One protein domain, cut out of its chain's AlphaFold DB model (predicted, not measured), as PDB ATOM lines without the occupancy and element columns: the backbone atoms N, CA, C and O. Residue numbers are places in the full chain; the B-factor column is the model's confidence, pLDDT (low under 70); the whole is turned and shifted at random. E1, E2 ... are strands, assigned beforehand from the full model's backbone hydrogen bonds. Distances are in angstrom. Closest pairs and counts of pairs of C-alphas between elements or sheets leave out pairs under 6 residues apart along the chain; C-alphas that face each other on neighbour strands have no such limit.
ATOM      1  N   ALA A  61      37.770  -7.376 -40.119       50.97
ATOM      2  CA  ALA A  61      36.979  -6.492 -40.980       50.97
ATOM      3  C   ALA A  61      36.142  -7.220 -42.053       50.97
ATOM      4  O   ALA A  61      35.302  -6.596 -42.701       50.97
ATOM      5  N   ALA A  62      36.344  -8.525 -42.255       58.97
ATOM      6  CA  ALA A  62      35.666  -9.300 -43.294       58.97
ATOM      7  C   ALA A  62      34.906 -10.488 -42.688       58.97
ATOM      8  O   ALA A  62      35.288 -11.645 -42.864       58.97
ATOM      9  N   GLY A  63      33.829 -10.198 -41.953       65.19
ATOM     10  CA  GLY A  63      32.857 -11.220 -41.569       65.19
ATOM     11  C   GLY A  63      32.275 -11.922 -42.803       65.19
ATOM     12  O   GLY A  63      32.158 -11.336 -43.883       65.19
ATOM     13  N   LEU A  64      31.912 -13.194 -42.654       77.56
ATOM     14  CA  LEU A  64      31.266 -13.973 -43.706       77.56
ATOM     15  C   LEU A  64      29.820 -13.491 -43.865       77.56
ATOM     16  O   LEU A  64      28.949 -13.817 -43.058       77.56
ATOM     17  N   GLY A  65      29.582 -12.692 -44.905       79.75
ATOM     18  CA  GLY A  65      28.262 -12.179 -45.258       79.75
ATOM     19  C   GLY A  65      27.402 -13.233 -45.953       79.75
ATOM     20  O   GLY A  65      27.696 -13.669 -47.066       79.75
ATOM     21  N   LEU A  66      26.308 -13.617 -45.308       80.38
ATOM     22  CA  LEU A  66      25.224 -14.413 -45.869       80.38
ATOM     23  C   LEU A  66      24.126 -13.449 -46.319       80.38
ATOM     24  O   LEU A  66      23.481 -12.812 -45.489       80.38
ATOM     25  N   HIS A  67      23.918 -13.323 -47.628       80.56
ATOM     26  CA  HIS A  67      22.901 -12.438 -48.196       80.56
ATOM     27  C   HIS A  67      21.628 -13.212 -48.555       80.56
ATOM     28  O   HIS A  67      21.702 -14.291 -49.144       80.56
ATOM     29  N   GLY A  68      20.465 -12.633 -48.248       77.25
ATOM     30  CA  GLY A  68      19.158 -13.258 -48.460       77.25
ATOM     31  C   GLY A  68      18.612 -13.917 -47.195       77.25
ATOM     32  O   GLY A  68      19.086 -13.664 -46.092       77.25
ATOM     33  N   THR A  69      17.580 -14.746 -47.332       85.81
ATOM     34  CA  THR A  69      16.914 -15.341 -46.168       85.81
ATOM     35  C   THR A  69      17.826 -16.342 -45.457       85.81
ATOM     36  O   THR A  69      18.234 -17.343 -46.042       85.81
ATOM     37  N   VAL A  70      18.100 -16.098 -44.175       89.19
ATOM     38  CA  VAL A  70      18.906 -16.962 -43.304       89.19
ATOM     39  C   VAL A  70      18.034 -17.483 -42.166       89.19
ATOM     40  O   VAL A  70      17.217 -16.756 -41.601       89.19
ATOM     41  N   ALA A  71      18.205 -18.755 -41.815       90.50
ATOM     42  CA  ALA A  71      17.604 -19.355 -40.633       90.50
ATOM     43  C   ALA A  71      18.642 -20.191 -39.880       90.50
ATOM     44  O   ALA A  71      19.390 -20.950 -40.487       90.50
ATOM     45  N   ILE A  72      18.657 -20.037 -38.561       89.00
ATOM     46  CA  ILE A  72      19.515 -20.725 -37.606       89.00
ATOM     47  C   ILE A  72      18.596 -21.573 -36.733       89.00
ATOM     48  O   ILE A  72      17.653 -21.052 -36.131       89.00
ATOM     49  N   GLU A  73      18.854 -22.875 -36.690       92.19
ATOM     50  CA  GLU A  73      18.090 -23.827 -35.887       92.19
ATOM     51  C   GLU A  73      18.852 -24.157 -34.603       92.19
ATOM     52  O   GLU A  73      20.022 -24.544 -34.633       92.19
ATOM     53  N   GLY A  74      18.185 -23.955 -33.470       89.12
ATOM     54  CA  GLY A  74      18.676 -24.325 -32.155       89.12
ATOM     55  C   GLY A  74      18.458 -25.814 -31.865       89.12
ATOM     56  O   GLY A  74      17.580 -26.451 -32.456       89.12
ATOM     57  N   PRO A  75      19.222 -26.390 -30.922       87.75
ATOM     58  CA  PRO A  75      19.125 -27.809 -30.564       87.75
ATOM     59  C   PRO A  75      17.775 -28.193 -29.935       87.75
ATOM     60  O   PRO A  75      17.408 -29.364 -29.911       87.75
ATOM     61  N   ASP A  76      17.035 -27.211 -29.427       89.81
ATOM     62  CA  ASP A  76      15.688 -27.329 -28.869       89.81
ATOM     63  C   ASP A  76      14.582 -27.206 -29.935       89.81
ATOM     64  O   ASP A  76      13.398 -27.176 -29.603       89.81
ATOM     65  N   GLY A  77      14.945 -27.109 -31.218       86.44
ATOM     66  CA  GLY A  77      14.000 -26.851 -32.303       86.44
ATOM     67  C   GLY A  77      13.504 -25.404 -32.343       86.44
ATOM     68  O   GLY A  77      12.507 -25.119 -33.014       86.44
ATOM     69  N   SER A  78      14.159 -24.484 -31.626       89.00
ATOM     70  CA  SER A  78      13.972 -23.051 -31.836       89.00
ATOM     71  C   SER A  78      14.553 -22.630 -33.186       89.00
ATOM     72  O   SER A  78      15.492 -23.229 -33.706       89.00
ATOM     73  N   ARG A  79      13.977 -21.594 -33.791       91.75
ATOM     74  CA  ARG A  79      14.396 -21.076 -35.090       91.75
ATOM     75  C   ARG A  79      14.536 -19.569 -35.030       91.75
ATOM     76  O   ARG A  79      13.550 -18.856 -34.839       91.75
ATOM     77  N   LEU A  80      15.753 -19.094 -35.242       89.31
ATOM     78  CA  LEU A  80      16.079 -17.686 -35.400       89.31
ATOM     79  C   LEU A  80      16.263 -17.393 -36.891       89.31
ATOM     80  O   LEU A  80      17.027 -18.072 -37.562       89.31
ATOM     81  N   SER A  81      15.542 -16.425 -37.445       90.50
ATOM     82  CA  SER A  81      15.530 -16.164 -38.891       90.50
ATOM     83  C   SER A  81      15.641 -14.684 -39.219       90.50
ATOM     84  O   SER A  81      15.136 -13.857 -38.464       90.50
ATOM     85  N   SER A  82      16.270 -14.372 -40.350       89.00
ATOM     86  CA  SER A  82      16.328 -13.045 -40.965       89.00
ATOM     87  C   SER A  82      15.982 -13.150 -42.449       89.00
ATOM     88  O   SER A  82      16.391 -14.090 -43.127       89.00
ATOM     89  N   GLU A  83      15.246 -12.170 -42.968       86.44
ATOM     90  CA  GLU A  83      14.927 -12.078 -44.399       86.44
ATOM     91  C   GLU A  83      16.042 -11.421 -45.225       86.44
ATOM     92  O   GLU A  83      16.093 -11.611 -46.439       86.44
ATOM     93  N   THR A  84      16.932 -10.656 -44.583       82.19
ATOM     94  CA  THR A  84      17.948  -9.842 -45.276       82.19
ATOM     95  C   THR A  84      19.316 -10.518 -45.306       82.19
ATOM     96  O   THR A  84      20.047 -10.372 -46.289       82.19
ATOM     97  N   GLY A  85      19.674 -11.246 -44.245       84.88
ATOM     98  CA  GLY A  85      20.960 -11.930 -44.168       84.88
ATOM     99  C   GLY A  85      21.521 -12.072 -42.761       84.88
ATOM    100  O   GLY A  85      20.852 -11.789 -41.766       84.88
ATOM    101  N   ALA A  86      22.784 -12.479 -42.693       86.88
ATOM    102  CA  ALA A  86      23.569 -12.546 -41.468       86.88
ATOM    103  C   ALA A  86      25.060 -12.320 -41.757       86.88
ATOM    104  O   ALA A  86      25.526 -12.613 -42.855       86.88
ATOM    105  N   VAL A  87      25.814 -11.835 -40.777       86.38
ATOM    106  CA  VAL A  87      27.275 -11.743 -40.812       86.38
ATOM    107  C   VAL A  87      27.825 -12.650 -39.723       86.38
ATOM    108  O   VAL A  87      27.490 -12.481 -38.555       86.38
ATOM    109  N   LEU A  88      28.645 -13.624 -40.111       85.38
ATOM    110  CA  LEU A  88      29.373 -14.481 -39.178       85.38
ATOM    111  C   LEU A  88      30.786 -13.929 -38.989       85.38
ATOM    112  O   LEU A  88      31.547 -13.831 -39.951       85.38
ATOM    113  N   ASP A  89      31.147 -13.624 -37.750       83.00
ATOM    114  CA  ASP A  89      32.531 -13.386 -37.361       83.00
ATOM    115  C   ASP A  89      33.218 -14.740 -37.107       83.00
ATOM    116  O   ASP A  89      32.901 -15.419 -36.126       83.00
ATOM    117  N   PRO A  90      34.157 -15.172 -37.969       75.25
ATOM    118  CA  PRO A  90      34.820 -16.462 -37.814       75.25
ATOM    119  C   PRO A  90      35.789 -16.506 -36.623       75.25
ATOM    120  O   PRO A  90      36.156 -17.600 -36.199       75.25
ATOM    121  N   LEU A  91      36.225 -15.357 -36.090       79.69
ATOM    122  CA  LEU A  91      37.161 -15.299 -34.964       79.69
ATOM    123  C   LEU A  91      36.442 -15.501 -33.629       79.69
ATOM    124  O   LEU A  91      36.952 -16.195 -32.753       79.69
ATOM    125  N   THR A  92      35.265 -14.896 -33.477       80.00
ATOM    126  CA  THR A  92      34.474 -14.981 -32.238       80.00
ATOM    127  C   THR A  92      33.375 -16.038 -32.300       80.00
ATOM    128  O   THR A  92      32.898 -16.485 -31.260       80.00
ATOM    129  N   GLY A  93      32.970 -16.447 -33.504       79.38
ATOM    130  CA  GLY A  93      31.782 -17.268 -33.730       79.38
ATOM    131  C   GLY A  93      30.470 -16.490 -33.582       79.38
ATOM    132  O   GLY A  93      29.405 -17.108 -33.585       79.38
ATOM    133  N   ASN A  94      30.522 -15.159 -33.443       84.69
ATOM    134  CA  ASN A  94      29.324 -14.331 -33.340       84.69
ATOM    135  C   ASN A  94      28.587 -14.261 -34.676       84.69
ATOM    136  O   ASN A  94      29.200 -14.166 -35.739       84.69
ATOM    137  N   ILE A  95      27.257 -14.269 -34.607       86.38
ATOM    138  CA  ILE A  95      26.387 -14.120 -35.770       86.38
ATOM    139  C   ILE A  95      25.502 -12.899 -35.556       86.38
ATOM    140  O   ILE A  95      24.625 -12.909 -34.693       86.38
ATOM    141  N   ASP A  96      25.698 -11.888 -36.392       87.38
ATOM    142  CA  ASP A  96      24.858 -10.699 -36.435       87.38
ATOM    143  C   ASP A  96      23.826 -10.844 -37.552       87.38
ATOM    144  O   ASP A  96      24.167 -10.989 -38.726       87.38
ATOM    145  N   LEU A  97      22.541 -10.805 -37.212       87.25
ATOM    146  CA  LEU A  97      21.477 -10.830 -38.213       87.25
ATOM    147  C   LEU A  97      21.310  -9.451 -38.838       87.25
ATOM    148  O   LEU A  97      21.220  -8.435 -38.150       87.25
ATOM    149  N   LEU A  98      21.208  -9.425 -40.161       82.69
ATOM    150  CA  LEU A  98      20.953  -8.203 -40.903       82.69
ATOM    151  C   LEU A  98      19.441  -7.991 -40.995       82.69
ATOM    152  O   LEU A  98      18.712  -8.904 -41.370       82.69
ATOM    153  N   GLY A  99      18.953  -6.794 -40.677       82.12
ATOM    154  CA  GLY A  99      17.541  -6.440 -40.844       82.12
ATOM    155  C   GLY A  99      16.578  -7.107 -39.852       82.12
ATOM    156  O   GLY A  99      16.930  -7.456 -38.723       82.12
ATOM    157  N   THR A 100      15.309  -7.224 -40.254       84.50
ATOM    158  CA  THR A 100      14.242  -7.747 -39.391       84.50
ATOM    159  C   THR A 100      14.452  -9.223 -39.096       84.50
ATOM    160  O   THR A 100      14.563 -10.044 -40.008       84.50
ATOM    161  N   SER A 101      14.454  -9.550 -37.807       87.06
ATOM    162  CA  SER A 101      14.722 -10.894 -37.310       87.06
ATOM    163  C   SER A 101      13.531 -11.441 -36.530       87.06
ATOM    164  O   SER A 101      12.844 -10.699 -35.825       87.06
ATOM    165  N   LYS A 102      13.289 -12.748 -36.638       88.69
ATOM    166  CA  LYS A 102      12.221 -13.455 -35.927       88.69
ATOM    167  C   LYS A 102      12.775 -14.682 -35.218       88.69
ATOM    168  O   LYS A 102      13.371 -15.546 -35.859       88.69
ATOM    169  N   LEU A 103      12.509 -14.769 -33.917       89.56
ATOM    170  CA  LEU A 103      12.721 -15.966 -33.111       89.56
ATOM    171  C   LEU A 103      11.390 -16.709 -32.952       89.56
ATOM    172  O   LEU A 103      10.385 -16.122 -32.553       89.56
ATOM    173  N   SER A 104      11.382 -17.994 -33.282       88.69
ATOM    174  CA  SER A 104      10.255 -18.905 -33.105       88.69
ATOM    175  C   SER A 104      10.693 -20.061 -32.221       88.69
ATOM    176  O   SER A 104      11.745 -20.642 -32.459       88.69
TER     177      SER A 104
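Overview. This is residues 61 to 104 of the 107 residues of an uncharacterized protein of Alphaproteobacteria bacterium TMED89 (UniProt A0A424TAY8). Two three-stranded antiparallel sheets, E1 E4 E5 and E2 E3 E6, form the legs of a V, with three tight links at its apex. The printed part has 44 residues with six named strands, E1 to E6 in order, class all strand. It is compact, radius of gyration of the C-alphas 10.5 A, and only just flat, spanning 31 by 21 by 11 A.

Along the chain. Find E1, residues 64 to 67, starting at C-alpha 64 (31.266, -13.973, -43.706). Next come E2, 70 to 73, E3, 79 to 82, and E4, 85 to 88, each 10.1 A, then E5, 95 to 98. E6, 101 to 104, also 10.1 A, ends at C-alpha 104 (10.255, -18.905, -33.105).

Arrangement. Look at hairpin E2 and E3, antiparallel at 168 degrees: N 72 and O 80, 2.7 A, are within hydrogen-bond range. In hairpin E4 and E5, so are N 96 and O 87, 2.9 A.

Size, cuts and confidence. The farthest C-alphas, 61 and 76, are 32.2 A apart. The printed part has no cut and no long link; residues 61 to 63 are under pLDDT 70.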